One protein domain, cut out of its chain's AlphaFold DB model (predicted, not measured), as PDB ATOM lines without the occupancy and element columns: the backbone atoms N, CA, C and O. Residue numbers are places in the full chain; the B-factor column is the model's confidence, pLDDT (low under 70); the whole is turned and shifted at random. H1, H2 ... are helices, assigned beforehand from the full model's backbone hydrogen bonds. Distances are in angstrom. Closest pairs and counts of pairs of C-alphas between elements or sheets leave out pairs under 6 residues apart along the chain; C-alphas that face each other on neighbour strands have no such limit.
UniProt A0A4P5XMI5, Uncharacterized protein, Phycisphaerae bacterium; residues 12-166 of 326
ATOM      1  N   LYS A  12      62.060 110.469 100.117       86.25
ATOM      2  CA  LYS A  12      61.165 111.554 100.523       86.25
ATOM      3  C   LYS A  12      61.263 112.740  99.566       86.25
ATOM      4  O   LYS A  12      60.220 113.267  99.186       86.25
ATOM      5  N   GLU A  13      62.476 113.143  99.189       84.81
ATOM      6  CA  GLU A  13      62.679 114.242  98.240       84.81
ATOM      7  C   GLU A  13      62.088 113.891  96.872       84.81
ATOM      8  O   GLU A  13      61.264 114.636  96.351       84.81
ATOM      9  N   ARG A  14      62.380 112.692  96.354       89.06
ATOM     10  CA  ARG A  14      61.813 112.213  95.088       89.06
ATOM     11  C   ARG A  14      60.282 112.184  95.106       89.06
ATOM     12  O   ARG A  14      59.642 112.651  94.173       89.06
ATOM     13  N   HIS A  15      59.673 111.659  96.170       91.75
ATOM     14  CA  HIS A  15      58.214 111.633  96.306       91.75
ATOM     15  C   HIS A  15      57.607 113.033  96.396       91.75
ATOM     16  O   HIS A  15      56.505 113.255  95.895       91.75
ATOM     17  N   TYR A  16      58.309 113.969  97.035       86.81
ATOM     18  CA  TYR A  16      57.899 115.363  97.071       86.81
ATOM     19  C   TYR A  16      57.955 115.991  95.673       86.81
ATOM     20  O   TYR A  16      56.967 116.587  95.248       86.81
ATOM     21  N   GLU A  17      59.046 115.800  94.928       88.94
ATOM     22  CA  GLU A  17      59.183 116.271  93.543       88.94
ATOM     23  C   GLU A  17      58.098 115.687  92.625       88.94
ATOM     24  O   GLU A  17      57.419 116.444  91.929       88.94
ATOM     25  N   ASP A  18      57.871 114.369  92.687       91.75
ATOM     26  CA  ASP A  18      56.842 113.664  91.910       91.75
ATOM     27  C   ASP A  18      55.434 114.212  92.216       91.75
ATOM     28  O   ASP A  18      54.643 114.490  91.307       91.75
ATOM     29  N   LEU A  19      55.114 114.406  93.503       92.12
ATOM     30  CA  LEU A  19      53.835 114.968  93.940       92.12
ATOM     31  C   LEU A  19      53.653 116.394  93.413       92.12
ATOM     32  O   LEU A  19      52.597 116.728  92.876       92.12
ATOM     33  N   ILE A  20      54.675 117.235  93.557       89.94
ATOM     34  CA  ILE A  20      54.631 118.628  93.120       89.94
ATOM     35  C   ILE A  20      54.496 118.717  91.596       89.94
ATOM     36  O   ILE A  20      53.678 119.496  91.108       89.94
ATOM     37  N   ALA A  21      55.228 117.901  90.837       90.12
ATOM     38  CA  ALA A  21      55.112 117.840  89.381       90.12
ATOM     39  C   ALA A  21      53.706 117.401  88.937       90.12
ATOM     40  O   ALA A  21      53.108 118.031  88.060       90.12
ATOM     41  N   SER A  22      53.143 116.380  89.591       92.44
ATOM     42  CA  SER A  22      51.777 115.913  89.337       92.44
ATOM     43  C   SER A  22      50.743 117.007  89.606       92.44
ATOM     44  O   SER A  22      49.905 117.278  88.744       92.44
ATOM     45  N   ILE A  23      50.846 117.712  90.740       91.62
ATOM     46  CA  ILE A  23      49.959 118.841  91.060       91.62
ATOM     47  C   ILE A  23      50.064 119.925  89.985       91.62
ATOM     48  O   ILE A  23      49.033 120.341  89.464       91.62
ATOM     49  N   LYS A  24      51.282 120.341  89.600       89.38
ATOM     50  CA  LYS A  24      51.489 121.369  88.561       89.38
ATOM     51  C   LYS A  24      50.848 120.989  87.226       89.38
ATOM     52  O   LYS A  24      50.266 121.853  86.578       89.38
ATOM     53  N   SER A  25      50.914 119.713  86.836       92.31
ATOM     54  CA  SER A  25      50.347 119.227  85.566       92.31
ATOM     55  C   SER A  25      48.819 119.330  85.479       92.31
ATOM     56  O   SER A  25      48.268 119.351  84.383       92.31
ATOM     57  N   GLN A  26      48.136 119.420  86.625       94.75
ATOM     58  CA  GLN A  26      46.677 119.531  86.708       94.75
ATOM     59  C   GLN A  26      46.192 120.986  86.805       94.75
ATOM     60  O   GLN A  26      44.988 121.234  86.862       94.75
ATOM     61  N   LEU A  27      47.109 121.957  86.850       94.88
ATOM     62  CA  LEU A  27      46.768 123.370  86.972       94.88
ATOM     63  C   LEU A  27      46.378 123.965  85.619       94.88
ATOM     64  O   LEU A  27      47.038 123.729  84.607       94.88
ATOM     65  N   SER A  28      45.353 124.816  85.626       95.31
ATOM     66  CA  SER A  28      45.049 125.711  84.499       95.31
ATOM     67  C   SER A  28      46.185 126.709  84.246       95.31
ATOM     68  O   SER A  28      46.965 126.993  85.153       95.31
ATOM     69  N   GLU A  29      46.245 127.305  83.053       92.88
ATOM     70  CA  GLU A  29      47.263 128.309  82.690       92.88
ATOM     71  C   GLU A  29      47.342 129.451  83.724       92.88
ATOM     72  O   GLU A  29      48.401 129.690  84.304       92.88
ATOM     73  N   ASN A  30      46.200 130.040  84.101       93.38
ATOM     74  CA  ASN A  30      46.124 131.084  85.135       93.38
ATOM     75  C   ASN A  30      46.656 130.630  86.512       93.38
ATOM     76  O   ASN A  30      47.165 131.428  87.299       93.38
ATOM     77  N   GLN A  31      46.494 129.350  86.864       92.31
ATOM     78  CA  GLN A  31      47.025 128.803  88.116       92.31
ATOM     79  C   GLN A  31      48.529 128.534  88.020       92.31
ATOM     80  O   GLN A  31      49.236 128.751  89.005       92.31
ATOM     81  N   GLN A  32      49.019 128.104  86.855       91.31
ATOM     82  CA  GLN A  32      50.447 127.924  86.596       91.31
ATOM     83  C   GLN A  32      51.198 129.258  86.693       91.31
ATOM     84  O   GLN A  32      52.262 129.310  87.306       91.31
ATOM     85  N   GLU A  33      50.614 130.357  86.211       92.50
ATOM     86  CA  GLU A  33      51.191 131.702  86.358       92.50
ATOM     87  C   GLU A  33      51.344 132.133  87.826       92.50
ATOM     88  O   GLU A  33      52.321 132.780  88.203       92.50
ATOM     89  N   ARG A  34      50.401 131.740  88.693       92.06
ATOM     90  CA  ARG A  34      50.428 132.055  90.134       92.06
ATOM     91  C   ARG A  34      51.270 131.080  90.954       92.06
ATOM     92  O   ARG A  34      51.516 131.325  92.138       92.06
ATOM     93  N   TRP A  35      51.714 129.989  90.342       93.06
ATOM     94  CA  TRP A  35      52.429 128.920  91.021       93.06
ATOM     95  C   TRP A  35      53.724 129.378  91.716       93.06
ATOM     96  O   TRP A  35      53.919 129.014  92.877       93.06
ATOM     97  N   PRO A  36      54.579 130.233  91.114       92.44
ATOM     98  CA  PRO A  36      55.781 130.713  91.795       92.44
ATOM     99  C   PRO A  36      55.471 131.460  93.100       92.44
ATOM    100  O   PRO A  36      56.171 131.277  94.092       92.44
ATOM    101  N   LYS A  37      54.396 132.262  93.132       93.25
ATOM    102  CA  LYS A  37      53.948 132.967  94.346       93.25
ATOM    103  C   LYS A  37      53.486 131.978  95.418       93.25
ATOM    104  O   LYS A  37      53.840 132.114  96.584       93.25
ATOM    105  N   PHE A  38      52.756 130.937  95.020       92.62
ATOM    106  CA  PHE A  38      52.360 129.866  95.934       92.62
ATOM    107  C   PHE A  38      53.570 129.137  96.541       92.62
ATOM    108  O   PHE A  38      53.626 128.964  97.759       92.62
ATOM    109  N   GLU A  39      54.568 128.760  95.734       92.75
ATOM    110  CA  GLU A  39      55.776 128.088  96.236       92.75
ATOM    111  C   GLU A  39      56.539 128.936  97.253       92.75
ATOM    112  O   GLU A  39      57.000 128.408  98.268       92.75
ATOM    113  N   ARG A  40      56.673 130.243  97.001       95.06
ATOM    114  CA  ARG A  40      57.318 131.162  97.947       95.06
ATOM    115  C   ARG A  40      56.526 131.277  99.245       95.06
ATOM    116  O   ARG A  40      57.113 131.153 100.318       95.06
ATOM    117  N   ALA A  41      55.202 131.416  99.164       93.44
ATOM    118  CA  ALA A  41      54.342 131.479 100.341       93.44
ATOM    119  C   ALA A  41      54.448 130.216 101.216       93.44
ATOM    120  O   ALA A  41      54.580 130.329 102.437       93.44
ATOM    121  N   VAL A  42      54.444 129.024 100.603       92.00
ATOM    122  CA  VAL A  42      54.614 127.741 101.308       92.00
ATOM    123  C   VAL A  42      56.000 127.642 101.942       92.00
ATOM    124  O   VAL A  42      56.110 127.299 103.119       92.00
ATOM    125  N   ARG A  43      57.060 127.962 101.189       93.44
ATOM    126  CA  ARG A  43      58.436 127.903 101.700       93.44
ATOM    127  C   ARG A  43      58.624 128.841 102.876       93.44
ATOM    128  O   ARG A  43      59.101 128.411 103.914       93.44
ATOM    129  N   ARG A  44      58.176 130.086 102.753       94.25
ATOM    130  CA  ARG A  44      58.216 131.063 103.837       94.25
ATOM    131  C   ARG A  44      57.494 130.563 105.088       94.25
ATOM    132  O   ARG A  44      58.073 130.616 106.163       94.25
ATOM    133  N   SER A  45      56.275 130.035 104.946       90.75
ATOM    134  CA  SER A  45      55.511 129.512 106.088       90.75
ATOM    135  C   SER A  45      56.225 128.374 106.814       90.75
ATOM    136  O   SER A  45      56.009 128.205 108.004       90.75
ATOM    137  N   LYS A  46      57.035 127.576 106.113       90.62
ATOM    138  CA  LYS A  46      57.777 126.456 106.702       90.62
ATOM    139  C   LYS A  46      59.139 126.884 107.254       90.62
ATOM    140  O   LYS A  46      59.547 126.428 108.313       90.62
ATOM    141  N   SER A  47      59.862 127.706 106.502       90.94
ATOM    142  CA  SER A  47      61.264 128.030 106.756       90.94
ATOM    143  C   SER A  47      61.438 129.189 107.745       90.94
ATOM    144  O   SER A  47      62.500 129.278 108.358       90.94
ATOM    145  N   LEU A  48      60.438 130.062 107.934       91.69
ATOM    146  CA  LEU A  48      60.510 131.124 108.951       91.69
ATOM    147  C   LEU A  48      60.413 130.591 110.387       91.69
ATOM    148  O   LEU A  48      61.017 131.190 111.272       91.69
ATOM    149  N   ASP A  49      59.716 129.472 110.610       87.50
ATOM    150  CA  ASP A  49      59.626 128.834 111.934       87.50
ATOM    151  C   ASP A  49      60.989 128.298 112.411       87.50
ATOM    152  O   ASP A  49      61.260 128.241 113.611       87.50
ATOM    153  N   ASP A  50      61.873 127.942 111.473       89.44
ATOM    154  CA  ASP A  50      63.269 127.578 111.731       89.44
ATOM    155  C   ASP A  50      64.161 128.832 111.746       89.44
ATOM    156  O   ASP A  50      64.986 129.058 110.852       89.44
ATOM    157  N   SER A  51      63.958 129.689 112.748       91.50
ATOM    158  CA  SER A  51      64.762 130.892 112.997       91.50
ATOM    159  C   SER A  51      65.570 130.768 114.290       91.50
ATOM    160  O   SER A  51      64.986 130.497 115.341       91.50
ATOM    161  N   ASP A  52      66.874 131.056 114.236       92.88
ATOM    162  CA  ASP A  52      67.747 131.072 115.428       92.88
ATOM    163  C   ASP A  52      68.185 132.488 115.829       92.88
ATOM    164  O   ASP A  52      68.676 132.686 116.943       92.88
ATOM    165  N   LEU A  53      68.043 133.466 114.928       96.00
ATOM    166  CA  LEU A  53      68.393 134.862 115.178       96.00
ATOM    167  C   LEU A  53      67.141 135.730 115.331       96.00
ATOM    168  O   LEU A  53      66.156 135.572 114.605       96.00
ATOM    169  N   ALA A  54      67.199 136.710 116.231       96.62
ATOM    170  CA  ALA A  54      66.198 137.763 116.313       96.62
ATOM    171  C   ALA A  54      66.081 138.490 114.963       96.62
ATOM    172  O   ALA A  54      67.086 138.786 114.320       96.62
ATOM    173  N   GLY A  55      64.850 138.764 114.531       95.81
ATOM    174  CA  GLY A  55      64.534 139.391 113.243       95.81
ATOM    175  C   GLY A  55      64.469 138.439 112.044       95.81
ATOM    176  O   GLY A  55      63.825 138.769 111.055       95.81
ATOM    177  N   GLU A  56      65.055 137.239 112.116       96.56
ATOM    178  CA  GLU A  56      65.066 136.282 110.995       96.56
ATOM    179  C   GLU A  56      63.655 135.754 110.663       96.56
ATOM    180  O   GLU A  56      63.253 135.729 109.500       96.56
ATOM    181  N   GLY A  57      62.897 135.365 111.694       95.56
ATOM    182  CA  GLY A  57      61.600 134.683 111.581       95.56
ATOM    183  C   GLY A  57      60.370 135.590 111.433       95.56
ATOM    184  O   GLY A  57      59.256 135.158 111.722       95.56
ATOM    185  N   VAL A  58      60.528 136.864 111.061       95.00
ATOM    186  CA  VAL A  58      59.382 137.785 110.918       95.00
ATOM    187  C   VAL A  58      58.659 137.550 109.590       95.00
ATOM    188  O   VAL A  58      59.294 137.469 108.544       95.00
ATOM    189  N   ASP A  59      57.326 137.496 109.599       95.75
ATOM    190  CA  ASP A  59      56.526 137.512 108.365       95.75
ATOM    191  C   ASP A  59      55.924 138.906 108.145       95.75
ATOM    192  O   ASP A  59      54.889 139.251 108.716       95.75
ATOM    193  N   LEU A  60      56.558 139.709 107.285       96.81
ATOM    194  CA  LEU A  60      56.119 141.085 107.019       96.81
ATOM    195  C   LEU A  60      54.768 141.157 106.290       96.81
ATOM    196  O   LEU A  60      54.011 142.105 106.500       96.81
ATOM    197  N   ILE A  61      54.410 140.147 105.486       96.00
ATOM    198  CA  ILE A  61      53.079 140.095 104.854       96.00
ATOM    199  C   ILE A  61      52.021 139.834 105.922       96.00
ATOM    200  O   ILE A  61      50.935 140.411 105.865       96.00
ATOM    201  N   PHE A  62      52.316 138.978 106.902       95.44
ATOM    202  CA  PHE A  62      51.416 138.766 108.030       95.44
ATOM    203  C   PHE A  62      51.230 140.052 108.844       95.44
ATOM    204  O   PHE A  62      50.087 140.409 109.127       95.44
ATOM    205  N   VAL A  63      52.308 140.796 109.123       96.56
ATOM    206  CA  VAL A  63      52.230 142.101 109.806       96.56
ATOM    207  C   VAL A  63      51.314 143.069 109.049       96.56
ATOM    208  O   VAL A  63      50.374 143.598 109.640       96.56
ATOM    209  N   ILE A  64      51.513 143.253 107.737       96.38
ATOM    210  CA  ILE A  64      50.657 144.133 106.918       96.38
ATOM    211  C   ILE A  64      49.194 143.676 106.937       96.38
ATOM    212  O   ILE A  64      48.288 144.497 107.081       96.38
ATOM    213  N   ARG A  65      48.933 142.366 106.842       94.94
ATOM    214  CA  ARG A  65      47.565 141.825 106.911       94.94
ATOM    215  C   ARG A  65      46.895 142.117 108.253       94.94
ATOM    216  O   ARG A  65      45.709 142.436 108.279       94.94
ATOM    217  N   GLN A  66      47.636 142.032 109.357       96.69
ATOM    218  CA  GLN A  66      47.111 142.323 110.694       96.69
ATOM    219  C   GLN A  66      46.776 143.799 110.909       96.69
ATOM    220  O   GLN A  66      45.906 144.104 111.722       96.69
ATOM    221  N   MET A  67      47.435 144.706 110.186       96.00
ATOM    222  CA  MET A  67      47.152 146.140 110.262       96.00
ATOM    223  C   MET A  67      45.806 146.524 109.637       96.00
ATOM    224  O   MET A  67      45.334 147.626 109.897       96.00
ATOM    225  N   GLN A  68      45.190 145.638 108.838       94.88
ATOM    226  CA  GLN A  68      43.883 145.863 108.200       94.88
ATOM    227  C   GLN A  68      43.818 147.216 107.471       94.88
ATOM    228  O   GLN A  68      42.867 147.983 107.614       94.88
ATOM    229  N   LEU A  69      44.878 147.522 106.716       94.69
ATOM    230  CA  LEU A  69      45.019 148.795 106.018       94.69
ATOM    231  C   LEU A  69      43.935 148.970 104.938       94.69
ATOM    232  O   LEU A  69      43.487 147.977 104.353       94.69
ATOM    233  N   PRO A  70      43.544 150.221 104.630       95.50
ATOM    234  CA  PRO A  70      42.665 150.515 103.503       95.50
ATOM    235  C   PRO A  70      43.198 149.924 102.179       95.50
ATOM    236  O   PRO A  70      44.417 149.905 101.977       95.50
ATOM    237  N   PRO A  71      42.333 149.445 101.259       94.56
ATOM    238  CA  PRO A  71      42.774 148.782 100.026       94.56
ATOM    239  C   PRO A  71      43.707 149.623  99.144       94.56
ATOM    240  O   PRO A  71      44.627 149.087  98.531       94.56
ATOM    241  N   ASP A  72      43.497 150.936  99.101       94.38
ATOM    242  CA  ASP A  72      44.345 151.903  98.401       94.38
ATOM    243  C   ASP A  72      45.748 151.996  99.017       94.38
ATOM    244  O   ASP A  72      46.734 152.048  98.287       94.38
ATOM    245  N   VAL A  73      45.859 151.923 100.346       94.38
ATOM    246  CA  VAL A  73      47.151 151.881 101.051       94.38
ATOM    247  C   VAL A  73      47.860 150.544 100.820       94.38
ATOM    248  O   VAL A  73      49.072 150.518 100.611       94.38
ATOM    249  N   VAL A  74      47.120 149.430 100.811       94.50
ATOM    250  CA  VAL A  74      47.683 148.103 100.499       94.50
ATOM    251  C   VAL A  74      48.241 148.069  99.075       94.50
ATOM    252  O   VAL A  74      49.341 147.555  98.869       94.50
ATOM    253  N   ALA A  75      47.534 148.660  98.110       94.56
ATOM    254  CA  ALA A  75      47.969 148.712  96.716       94.56
ATOM    255  C   ALA A  75      49.317 149.440  96.533       94.56
ATOM    256  O   ALA A  75      50.095 149.068  95.657       94.56
ATOM    257  N   VAL A  76      49.635 150.430  97.380       93.06
ATOM    258  CA  VAL A  76      50.933 151.137  97.353       93.06
ATOM    259  C   VAL A  76      52.097 150.203  97.692       93.06
ATOM    260  O   VAL A  76      53.164 150.296  97.085       93.06
ATOM    261  N   VAL A  77      51.907 149.296  98.652       94.38
ATOM    262  CA  VAL A  77      52.978 148.414  99.143       94.38
ATOM    263  C   VAL A  77      53.001 147.043  98.483       94.38
ATOM    264  O   VAL A  77      53.979 146.320  98.649       94.38
ATOM    265  N   GLU A  78      51.975 146.670  97.719       95.12
ATOM    266  CA  GLU A  78      51.896 145.361  97.062       95.12
ATOM    267  C   GLU A  78      53.142 145.022  96.215       95.12
ATOM    268  O   GLU A  78      53.708 143.945  96.431       95.12
ATOM    269  N   PRO A  79      53.682 145.925  95.366       96.12
ATOM    270  CA  PRO A  79      54.918 145.646  94.629       96.12
ATOM    271  C   PRO A  79      56.134 145.411  95.541       96.12
ATOM    272  O   PRO A  79      57.018 144.620  95.215       96.12
ATOM    273  N   LEU A  80      56.180 146.075  96.701       96.31
ATOM    274  CA  LEU A  80      57.259 145.917  97.680       96.31
ATOM    275  C   LEU A  80      57.148 144.587  98.421       96.31
ATOM    276  O   LEU A  80      58.167 143.961  98.696       96.31
ATOM    277  N   LEU A  81      55.926 144.132  98.714       96.25
ATOM    278  CA  LEU A  81      55.687 142.818  99.310       96.25
ATOM    279  C   LEU A  81      56.055 141.690  98.347       96.25
ATOM    280  O   LEU A  81      56.622 140.688  98.782       96.25
ATOM    281  N   ASP A  82      55.791 141.864  97.052       95.38
ATOM    282  CA  ASP A  82      56.210 140.912  96.026       95.38
ATOM    283  C   ASP A  82      57.740 140.870  95.894       95.38
ATOM    284  O   ASP A  82      58.329 139.785  95.872       95.38
ATOM    285  N   GLN A  83      58.409 142.030  95.892       96.44
ATOM    286  CA  GLN A  83      59.873 142.094  95.882       96.44
ATOM    287  C   GLN A  83      60.486 141.486  97.152       96.44
ATOM    288  O   GLN A  83      61.462 140.739  97.065       96.44
ATOM    289  N   TYR A  84      59.906 141.768  98.319       97.44
ATOM    290  CA  TYR A  84      60.286 141.159  99.591       97.44
ATOM    291  C   TYR A  84      60.172 139.637  99.530       97.44
ATOM    292  O   TYR A  84      61.117 138.939  99.885       97.44
ATOM    293  N   GLU A  85      59.045 139.111  99.047       96.50
ATOM    294  CA  GLU A  85      58.820 137.672  98.959       96.50
ATOM    295  C   GLU A  85      59.862 136.996  98.054       96.50
ATOM    296  O   GLU A  85      60.378 135.935  98.401       96.50
ATOM    297  N   ILE A  86      60.216 137.620  96.926       97.19
ATOM    298  CA  ILE A  86      61.264 137.132  96.017       97.19
ATOM    299  C   ILE A  86      62.636 137.144  96.703       97.19
ATOM    300  O   ILE A  86      63.334 136.127  96.689       97.19
ATOM    301  N   SER A  87      63.026 138.264  97.314       98.06
ATOM    302  CA  SER A  87      64.324 138.398  97.988       98.06
ATOM    303  C   SER A  87      64.456 137.431  99.166       98.06
ATOM    304  O   SER A  87      65.490 136.778  99.329       98.06
ATOM    305  N   LEU A  88      63.393 137.292  99.963       98.00
ATOM    306  CA  LEU A  88      63.349 136.372 101.092       98.00
ATOM    307  C   LEU A  88      63.440 134.922 100.615       98.00
ATOM    308  O   LEU A  88      64.175 134.137 101.203       98.00
ATOM    309  N   ASP A  89      62.748 134.564  99.531       97.62
ATOM    310  CA  ASP A  89      62.801 133.215  98.969       97.62
ATOM    311  C   ASP A  89      64.220 132.794  98.576       97.62
ATOM    312  O   ASP A  89      64.657 131.681  98.882       97.62
ATOM    313  N   VAL A  90      64.957 133.697  97.922       97.62
ATOM    314  CA  VAL A  90      66.358 133.473  97.545       97.62
ATOM    315  C   VAL A  90      67.222 133.259  98.789       97.62
ATOM    316  O   VAL A  90      67.993 132.297  98.838       97.62
ATOM    317  N   ALA A  91      67.065 134.104  99.811       98.06
ATOM    318  CA  ALA A  91      67.831 134.000 101.050       98.06
ATOM    319  C   ALA A  91      67.513 132.710 101.828       98.06
ATOM    320  O   ALA A  91      68.433 132.024 102.279       98.06
ATOM    321  N   LEU A  92      66.234 132.332 101.931       97.50
ATOM    322  CA  LEU A  92      65.798 131.099 102.593       97.50
ATOM    323  C   LEU A  92      66.334 129.859 101.872       97.50
ATOM    324  O   LEU A  92      66.891 128.980 102.519       97.50
ATOM    325  N   LYS A  93      66.254 129.804 100.537       96.00
ATOM    326  CA  LYS A  93      66.839 128.700  99.754       96.00
ATOM    327  C   LYS A  93      68.342 128.573  99.983       96.00
ATOM    328  O   LYS A  93      68.836 127.464 100.167       96.00
ATOM    329  N   ALA A  94      69.066 129.694  99.975       96.94
ATOM    330  CA  ALA A  94      70.507 129.700 100.203       96.94
ATOM    331  C   ALA A  94      70.864 129.209 101.616       96.94
ATOM    332  O   ALA A  94      71.772 128.386 101.767       96.94
ATOM    333  N   ARG A  95      70.128 129.670 102.635       97.69
ATOM    334  CA  ARG A  95      70.268 129.217 104.024       97.69
ATOM    335  C   ARG A  95      69.981 127.725 104.151       97.69
ATOM    336  O   ARG A  95      70.844 126.988 104.620       97.69
ATOM    337  N   ASP A  96      68.815 127.279 103.696       95.38
ATOM    338  CA  ASP A  96      68.356 125.898 103.851       95.38
ATOM    339  C   ASP A  96      69.324 124.930 103.143       95.38
ATOM    340  O   ASP A  96      69.797 123.971 103.751       95.38
ATOM    341  N   ALA A  97      69.740 125.238 101.907       94.62
ATOM    342  CA  ALA A  97      70.721 124.433 101.176       94.62
ATOM    343  C   ALA A  97      72.078 124.361 101.896       94.62
ATOM    344  O   ALA A  97      72.689 123.290 101.988       94.62
ATOM    345  N   LYS A  98      72.563 125.488 102.438       96.44
ATOM    346  CA  LYS A  98      73.831 125.522 103.175       96.44
ATOM    347  C   LYS A  98      73.738 124.702 104.459       96.44
ATOM    348  O   LYS A  98      74.624 123.878 104.684       96.44
ATOM    349  N   ILE A  99      72.681 124.871 105.253       94.62
ATOM    350  CA  ILE A  99      72.449 124.109 106.489       94.62
ATOM    351  C   ILE A  99      72.417 122.612 106.184       94.62
ATOM    352  O   ILE A  99      73.182 121.858 106.787       94.62
ATOM    353  N   THR A 100      71.623 122.182 105.199       93.25
ATOM    354  CA  THR A 100      71.555 120.774 104.784       93.25
ATOM    355  C   THR A 100      72.930 120.234 104.384       93.25
ATOM    356  O   THR A 100      73.294 119.135 104.797       93.25
ATOM    357  N   SER A 101      73.731 121.009 103.645       94.75
ATOM    358  CA  SER A 101      75.071 120.578 103.214       94.75
ATOM    359  C   SER A 101      76.095 120.465 104.353       94.75
ATOM    360  O   SER A 101      77.033 119.670 104.266       94.75
ATOM    361  N   LEU A 102      75.948 121.269 105.412       95.50
ATOM    362  CA  LEU A 102      76.881 121.300 106.540       95.50
ATOM    363  C   LEU A 102      76.490 120.335 107.662       95.50
ATOM    364  O   LEU A 102      77.369 119.914 108.415       95.50
ATOM    365  N   MET A 103      75.212 119.957 107.759       91.88
ATOM    366  CA  MET A 103      74.683 119.168 108.872       91.88
ATOM    367  C   MET A 103      75.434 117.847 109.116       91.88
ATOM    368  O   MET A 103      75.793 117.603 110.264       91.88
ATOM    369  N   PRO A 104      75.774 117.021 108.101       93.44
ATOM    370  CA  PRO A 104      76.504 115.773 108.350       93.44
ATOM    371  C   PRO A 104      77.878 116.002 108.992       93.44
ATOM    372  O   PRO A 104      78.237 115.325 109.951       93.44
ATOM    373  N   LYS A 105      78.616 117.015 108.515       94.69
ATOM    374  CA  LYS A 105      79.933 117.392 109.057       94.69
ATOM    375  C   LYS A 105      79.814 117.956 110.469       94.69
ATOM    376  O   LYS A 105      80.680 117.730 111.306       94.69
ATOM    377  N   PHE A 106      78.741 118.700 110.727       91.44
ATOM    378  CA  PHE A 106      78.464 119.241 112.049       91.44
ATOM    379  C   PHE A 106      78.161 118.116 113.045       91.44
ATOM    380  O   PHE A 106      78.753 118.080 114.122       91.44
ATOM    381  N   THR A 107      77.316 117.152 112.667       91.69
ATOM    382  CA  THR A 107      77.030 115.961 113.478       91.69
ATOM    383  C   THR A 107      78.298 115.156 113.759       91.69
ATOM    384  O   THR A 107      78.549 114.817 114.912       91.69
ATOM    385  N   GLU A 108      79.138 114.915 112.750       94.50
ATOM    386  CA  GLU A 108      80.418 114.217 112.918       94.50
ATOM    387  C   GLU A 108      81.349 114.938 113.907       94.50
ATOM    388  O   GLU A 108      81.888 114.309 114.822       94.50
ATOM    389  N   ALA A 109      81.490 116.262 113.783       93.00
ATOM    390  CA  ALA A 109      82.283 117.070 114.709       93.00
ATOM    391  C   ALA A 109      81.750 116.976 116.151       93.00
ATOM    392  O   ALA A 109      82.522 116.852 117.101       93.00
ATOM    393  N   MET A 110      80.427 116.963 116.332       89.00
ATOM    394  CA  MET A 110      79.808 116.800 117.651       89.00
ATOM    395  C   MET A 110      80.028 115.398 118.236       89.00
ATOM    396  O   MET A 110      80.338 115.278 119.422       89.00
ATOM    397  N   THR A 111      79.920 114.342 117.424       93.06
ATOM    398  CA  THR A 111      80.174 112.952 117.845       93.06
ATOM    399  C   THR A 111      81.635 112.729 118.235       93.06
ATOM    400  O   THR A 111      81.914 112.041 119.216       93.06
ATOM    401  N   THR A 112      82.567 113.333 117.501       94.06
ATOM    402  CA  THR A 112      84.016 113.241 117.755       94.06
ATOM    403  C   THR A 112      84.521 114.253 118.787       94.06
ATOM    404  O   THR A 112      85.701 114.245 119.130       94.06
ATOM    405  N   MET A 113      83.630 115.096 119.327       88.88
ATOM    406  CA  MET A 113      83.954 116.194 120.244       88.88
ATOM    407  C   MET A 113      84.983 117.193 119.676       88.88
ATOM    408  O   MET A 113      85.710 117.836 120.439       88.88
ATOM    409  N   ASP A 114      85.028 117.369 118.353       90.62
ATOM    410  CA  ASP A 114      85.833 118.399 117.694       90.62
ATOM    411  C   ASP A 114      85.123 119.759 117.759       90.62
ATOM    412  O   ASP A 114      84.412 120.202 116.852       90.62
ATOM    413  N   ILE A 115      85.339 120.436 118.884       85.56
ATOM    414  CA  ILE A 115      84.744 121.738 119.197       85.56
ATOM    415  C   ILE A 115      85.155 122.813 118.178       85.56
ATOM    416  O   ILE A 115      84.357 123.702 117.880       85.56
ATOM    417  N   ASN A 116      86.374 122.743 117.636       86.75
ATOM    418  CA  ASN A 116      86.883 123.760 116.715       86.75
ATOM    419  C   ASN A 116      86.200 123.641 115.351       86.75
ATOM    420  O   ASN A 116      85.694 124.632 114.820       86.75
ATOM    421  N   THR A 117      86.132 122.423 114.807       91.56
ATOM    422  CA  THR A 117      85.420 122.169 113.548       91.56
ATOM    423  C   THR A 117      83.931 122.468 113.694       91.56
ATOM    424  O   THR A 117      83.364 123.156 112.842       91.56
ATOM    425  N   GLY A 118      83.308 122.043 114.799       90.75
ATOM    426  CA  GLY A 118      81.911 122.358 115.101       90.75
ATOM    427  C   GLY A 118      81.642 123.867 115.151       90.75
ATOM    428  O   GLY A 118      80.684 124.336 114.540       90.75
ATOM    429  N   GLY A 119      82.517 124.642 115.801       89.88
ATOM    430  CA  GLY A 119      82.431 126.106 115.851       89.88
ATOM    431  C   GLY A 119      82.502 126.760 114.468       89.88
ATOM    432  O   GLY A 119      81.618 127.531 114.108       89.88
ATOM    433  N   ASN A 120      83.483 126.385 113.642       91.69
ATOM    434  CA  ASN A 120      83.640 126.939 112.290       91.69
ATOM    435  C   ASN A 120      82.457 126.612 111.361       91.69
ATOM    436  O   ASN A 120      82.102 127.399 110.480       91.69
ATOM    437  N   LEU A 121      81.858 125.427 111.513       94.56
ATOM    438  CA  LEU A 121      80.652 125.039 110.775       94.56
ATOM    439  C   LEU A 121      79.432 125.833 111.255       94.56
ATOM    440  O   LEU A 121      78.652 126.303 110.426       94.56
ATOM    441  N   GLN A 122      79.304 126.039 112.569       92.94
ATOM    442  CA  GLN A 122      78.261 126.883 113.148       92.94
ATOM    443  C   GLN A 122      78.357 128.324 112.633       92.94
ATOM    444  O   GLN A 122      77.336 128.891 112.251       92.94
ATOM    445  N   ASP A 123      79.556 128.903 112.556       93.19
ATOM    446  CA  ASP A 123      79.754 130.271 112.057       93.19
ATOM    447  C   ASP A 123      79.303 130.414 110.594       93.19
ATOM    448  O   ASP A 123      78.668 131.402 110.223       93.19
ATOM    449  N   GLN A 124      79.543 129.392 109.764       95.25
ATOM    450  CA  GLN A 124      79.036 129.361 108.389       95.25
ATOM    451  C   GLN A 124      77.504 129.282 108.323       95.25
ATOM    452  O   GLN A 124      76.904 129.926 107.462       95.25
ATOM    453  N   ILE A 125      76.869 128.510 109.211       95.25
ATOM    454  CA  ILE A 125      75.401 128.453 109.315       95.25
ATOM    455  C   ILE A 125      74.859 129.825 109.728       95.25
ATOM    456  O   ILE A 125      73.983 130.375 109.057       95.25
ATOM    457  N   ILE A 126      75.428 130.423 110.775       96.00
ATOM    458  CA  ILE A 126      75.030 131.740 111.280       96.00
ATOM    459  C   ILE A 126      75.171 132.818 110.203       96.00
ATOM    460  O   ILE A 126      74.265 133.634 110.052       96.00
ATOM    461  N   ALA A 127      76.232 132.793 109.392       96.06
ATOM    462  CA  ALA A 127      76.396 133.730 108.280       96.06
ATOM    463  C   ALA A 127      75.221 133.687 107.285       96.06
ATOM    464  O   ALA A 127      74.784 134.733 106.806       96.06
ATOM    465  N   THR A 128      74.657 132.505 107.011       97.06
ATOM    466  CA  THR A 128      73.466 132.399 106.149       97.06
ATOM    467  C   THR A 128      72.187 132.888 106.819       97.06
ATOM    468  O   THR A 128      71.358 133.512 106.162       97.06
ATOM    469  N   ARG A 129      72.044 132.699 108.136       97.44
ATOM    470  CA  ARG A 129      70.917 133.257 108.901       97.44
ATOM    471  C   ARG A 129      70.964 134.789 108.956       97.44
ATOM    472  O   ARG A 129      69.931 135.441 108.834       97.44
ATOM    473  N   ILE A 130      72.162 135.375 109.056       97.81
ATOM    474  CA  ILE A 130      72.359 136.833 108.980       97.81
ATOM    475  C   ILE A 130      71.854 137.387 107.643       97.81
ATOM    476  O   ILE A 130      71.225 138.438 107.638       97.81
ATOM    477  N   GLN A 131      72.078 136.687 106.526       98.06
ATOM    478  CA  GLN A 131      71.584 137.111 105.206       98.06
ATOM    479  C   GLN A 131      70.051 137.170 105.160       98.06
ATOM    480  O   GLN A 131      69.490 138.140 104.657       98.06
ATOM    481  N   VAL A 132      69.362 136.175 105.735       98.31
ATOM    482  CA  VAL A 132      67.892 136.191 105.845       98.31
ATOM    483  C   VAL A 132      67.431 137.380 106.686       98.31
ATOM    484  O   VAL A 132      66.559 138.131 106.257       98.31
ATOM    485  N   ARG A 133      68.053 137.603 107.851       98.12
ATOM    486  CA  ARG A 133      67.749 138.756 108.710       98.12
ATOM    487  C   ARG A 133      67.985 140.094 108.006       98.12
ATOM    488  O   ARG A 133      67.168 140.990 108.156       98.12
ATOM    489  N   GLN A 134      69.047 140.219 107.215       98.00
ATOM    490  CA  GLN A 134      69.338 141.440 106.464       98.00
ATOM    491  C   GLN A 134      68.217 141.767 105.471       98.00
ATOM    492  O   GLN A 134      67.741 142.896 105.441       98.00
ATOM    493  N   VAL A 135      67.723 140.769 104.726       98.31
ATOM    494  CA  VAL A 135      66.574 140.955 103.823       98.31
ATOM    495  C   VAL A 135      65.338 141.433 104.586       98.31
ATOM    496  O   VAL A 135      64.620 142.305 104.098       98.31
ATOM    497  N   GLN A 136      65.085 140.879 105.775       98.12
ATOM    498  CA  GLN A 136      63.969 141.295 106.626       98.12
ATOM    499  C   GLN A 136      64.137 142.749 107.078       98.12
ATOM    500  O   GLN A 136      63.230 143.551 106.884       98.12
ATOM    501  N   ASP A 137      65.304 143.097 107.619       98.12
ATOM    502  CA  ASP A 137      65.628 144.436 108.114       98.12
ATOM    503  C   ASP A 137      65.507 145.503 107.017       98.12
ATOM    504  O   ASP A 137      64.826 146.513 107.204       98.12
ATOM    505  N   ASP A 138      66.088 145.251 105.845       98.19
ATOM    506  CA  ASP A 138      66.020 146.172 104.707       98.19
ATOM    507  C   ASP A 138      64.582 146.334 104.197       98.19
ATOM    508  O   ASP A 138      64.151 147.434 103.834       98.19
ATOM    509  N   SER A 139      63.807 145.246 104.206       98.38
ATOM    510  CA  SER A 139      62.403 145.267 103.788       98.38
ATOM    511  C   SER A 139      61.520 146.004 104.792       98.38
ATOM    512  O   SER A 139      60.602 146.706 104.372       98.38
ATOM    513  N   ILE A 140      61.805 145.908 106.098       98.25
ATOM    514  CA  ILE A 140      61.106 146.685 107.132       98.25
ATOM    515  C   ILE A 140      61.253 148.177 106.843       98.25
ATOM    516  O   ILE A 140      60.248 148.879 106.756       98.25
ATOM    517  N   GLU A 141      62.482 148.662 106.655       97.75
ATOM    518  CA  GLU A 141      62.717 150.091 106.428       97.75
ATOM    519  C   GLU A 141      62.153 150.548 105.072       97.75
ATOM    520  O   GLU A 141      61.517 151.599 104.985       97.75
ATOM    521  N   THR A 142      62.293 149.729 104.024       97.94
ATOM    522  CA  THR A 142      61.778 150.046 102.680       97.94
ATOM    523  C   THR A 142      60.252 150.144 102.653       97.94
ATOM    524  O   THR A 142      59.703 151.097 102.101       97.94
ATOM    525  N   ILE A 143      59.547 149.180 103.255       98.00
ATOM    526  CA  ILE A 143      58.078 149.185 103.310       98.00
ATOM    527  C   ILE A 143      57.590 150.321 104.217       98.00
ATOM    528  O   ILE A 143      56.661 151.040 103.847       98.00
ATOM    529  N   ALA A 144      58.228 150.527 105.374       97.69
ATOM    530  CA  ALA A 144      57.869 151.599 106.300       97.69
ATOM    531  C   ALA A 144      57.978 152.988 105.658       97.69
ATOM    532  O   ALA A 144      57.101 153.821 105.872       97.69
ATOM    533  N   ALA A 145      59.022 153.226 104.859       97.19
ATOM    534  CA  ALA A 145      59.244 154.501 104.181       97.19
ATOM    535  C   ALA A 145      58.204 154.811 103.090       97.19
ATOM    536  O   ALA A 145      57.999 155.980 102.767       97.19
ATOM    537  N   GLN A 146      57.565 153.786 102.518       96.88
ATOM    538  CA  GLN A 146      56.606 153.939 101.417       96.88
ATOM    539  C   GLN A 146      55.148 153.971 101.874       96.88
ATOM    540  O   GLN A 146      54.270 154.427 101.141       96.88
ATOM    541  N   LEU A 147      54.873 153.510 103.092       96.56
ATOM    542  CA  LEU A 147      53.555 153.652 103.690       96.56
ATOM    543  C   LEU A 147      53.287 155.118 104.073       96.56
ATOM    544  O   LEU A 147      54.138 155.759 104.695       96.56
ATOM    545  N   PRO A 148      52.084 155.650 103.790       94.75
ATOM    546  CA  PRO A 148      51.710 156.986 104.233       94.75
ATOM    547  C   PRO A 148      51.633 157.061 105.763       94.75
ATOM    548  O   PRO A 148      51.342 156.073 106.444       94.75
ATOM    549  N   ALA A 149      51.860 158.250 106.323       92.75
ATOM    550  CA  ALA A 149      51.668 158.478 107.750       92.75
ATOM    551  C   ALA A 149      50.180 158.308 108.135       92.75
ATOM    552  O   ALA A 149      49.313 158.768 107.392       92.75
ATOM    553  N   PRO A 150      49.861 157.683 109.287       92.81
ATOM    554  CA  PRO A 150      50.779 157.163 110.311       92.81
ATOM    555  C   PRO A 150      51.211 155.694 110.104       92.81
ATOM    556  O   PRO A 150      51.948 155.147 110.926       92.81
ATOM    557  N   HIS A 151      50.769 155.033 109.031       96.31
ATOM    558  CA  HIS A 151      50.904 153.585 108.842       96.31
ATOM    559  C   HIS A 151      52.350 153.092 108.750       96.31
ATOM    560  O   HIS A 151      52.637 152.001 109.240       96.31
ATOM    561  N   GLY A 152      53.271 153.878 108.184       96.56
ATOM    562  CA  GLY A 152      54.684 153.486 108.090       96.56
ATOM    563  C   GLY A 152      55.350 153.274 109.450       96.56
ATOM    564  O   GLY A 152      56.015 152.260 109.672       96.56
ATOM    565  N   GLN A 153      55.107 154.180 110.401       94.12
ATOM    566  CA  GLN A 153      55.650 154.064 111.756       94.12
ATOM    567  C   GLN A 153      55.007 152.904 112.527       94.12
ATOM    568  O   GLN A 153      55.714 152.167 113.218       94.12
ATOM    569  N   ASP A 154      53.691 152.713 112.388       95.00
ATOM    570  CA  ASP A 154      52.977 151.592 113.015       95.00
ATOM    571  C   ASP A 154      53.472 150.239 112.473       95.00
ATOM    572  O   ASP A 154      53.784 149.338 113.252       95.00
ATOM    573  N   PHE A 155      53.654 150.118 111.153       97.44
ATOM    574  CA  PHE A 155      54.206 148.918 110.520       97.44
ATOM    575  C   PHE A 155      55.601 148.602 111.055       97.44
ATOM    576  O   PHE A 155      55.848 147.490 111.528       97.44
ATOM    577  N   ARG A 156      56.498 149.596 111.034       96.62
ATOM    578  CA  ARG A 156      57.874 149.445 111.517       96.62
ATOM    579  C   ARG A 156      57.903 148.994 112.974       96.62
ATOM    580  O   ARG A 156      58.625 148.059 113.312       96.62
ATOM    581  N   SER A 157      57.095 149.626 113.824       93.69
ATOM    582  CA  SER A 157      56.982 149.279 115.242       93.69
ATOM    583  C   SER A 157      56.538 147.825 115.437       93.69
ATOM    584  O   SER A 157      57.194 147.073 116.159       93.69
ATOM    585  N   ARG A 158      55.485 147.384 114.735       95.44
ATOM    586  CA  ARG A 158      54.972 146.004 114.814       95.44
ATOM    587  C   ARG A 158      55.977 144.973 114.308       95.44
ATOM    588  O   ARG A 158      56.183 143.956 114.968       95.44
ATOM    589  N   ALA A 159      56.616 145.238 113.171       97.00
ATOM    590  CA  ALA A 159      57.601 144.334 112.588       97.00
ATOM    591  C   ALA A 159      58.821 144.159 113.508       97.00
ATOM    592  O   ALA A 159      59.233 143.031 113.793       97.00
ATOM    593  N   LEU A 160      59.344 145.263 114.055       96.56
ATOM    594  CA  LEU A 160      60.452 145.228 115.009       96.56
ATOM    595  C   LEU A 160      60.050 144.579 116.341       96.56
ATOM    596  O   LEU A 160      60.827 143.798 116.887       96.56
ATOM    597  N   ALA A 161      58.835 144.819 116.840       94.06
ATOM    598  CA  ALA A 161      58.312 144.157 118.036       94.06
ATOM    599  C   ALA A 161      58.204 142.634 117.874       94.06
ATOM    600  O   ALA A 161      58.538 141.886 118.798       94.06
ATOM    601  N   GLN A 162      57.791 142.164 116.695       93.75
ATOM    602  CA  GLN A 162      57.719 140.737 116.393       93.75
ATOM    603  C   GLN A 162      59.114 140.102 116.277       93.75
ATOM    604  O   GLN A 162      59.343 139.028 116.841       93.75
ATOM    605  N   GLY A 163      60.045 140.760 115.577       94.50
ATOM    606  CA  GLY A 163      61.384 140.225 115.298       94.50
ATOM    607  C   GLY A 163      62.380 140.351 116.442       94.50
ATOM    608  O   GLY A 163      63.162 139.438 116.692       94.50
ATOM    609  N   TYR A 164      62.327 141.458 117.173       96.56
ATOM    610  CA  TYR A 164      63.325 141.856 118.161       96.56
ATOM    611  C   TYR A 164      62.685 142.037 119.530       96.56
ATOM    612  O   TYR A 164      62.821 143.083 120.170       96.56
ATOM    613  N   ARG A 165      62.003 140.986 120.003       91.62
ATOM    614  CA  ARG A 165      61.227 141.025 121.250       91.62
ATOM    615  C   ARG A 165      62.013 141.588 122.425       91.62
ATOM    616  O   ARG A 165      61.438 142.303 123.223       91.62
ATOM    617  N   GLU A 166      63.304 141.284 122.560       91.69
ATOM    618  CA  GLU A 166      64.101 141.780 123.687       91.69
ATOM    619  C   GLU A 166      64.237 143.314 123.700       91.69
ATOM    620  O   GLU A 166      64.075 143.938 124.753       91.69
TER     621      GLU A 166
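Overview. This is residues 12 to 166 of the 326 residues of an uncharacterized protein of Phycisphaerae bacterium (UniProt A0A4P5XMI5). Two long helices, H4 and H5, lie side by side as a hairpin; H6 folds back along H5's last residues, H2 slants away from H4, and residues 12 to 23 of H1 stick out beyond it. The printed part has 155 residues, 126 of them in six named helices, H1 to H6 in order along the chain, with no named strand; its class is all helix, and the whole is loose, with a radius of gyration of the C-alphas of 18.5 A and spans of 58 by 46 by 18 A.

Arrangement. Start at H1, residues 12 to 25, close but not clearly touching H2, residues 29 to 47: C-alphas 24 and 32 are closest, 6.9 A. H2 touches H4, residues 71 to 111, with residues 40 to 47 alone, closest C-alphas 40 and 89, 5.9 A. H4 and H5, residues 115 to 146, form a hairpin at 2 degrees, closest C-alphas 95 and 128, 5.0 A. H6, residues 151 to 163, touches H3, residues 60 to 66, closest C-alphas 159 and 63, 6.4 A. Every O i to N i+4 pair is within hydrogen-bond range in H1, H3, H5 and H6; 12 of 15 in H2, 32 of 37 in H4.

Along the chain. Find C-alpha 12 at (61.165, 111.554, 100.523), beginning H1; C-alpha 163 at (61.384, 140.225, 115.298) ends H6. H4 runs 54.8 A, H5 46.3 A.

Size, cuts and confidence. The printed part has no cut; residues 48 to 59 form the long link, and no printed residue is under 70.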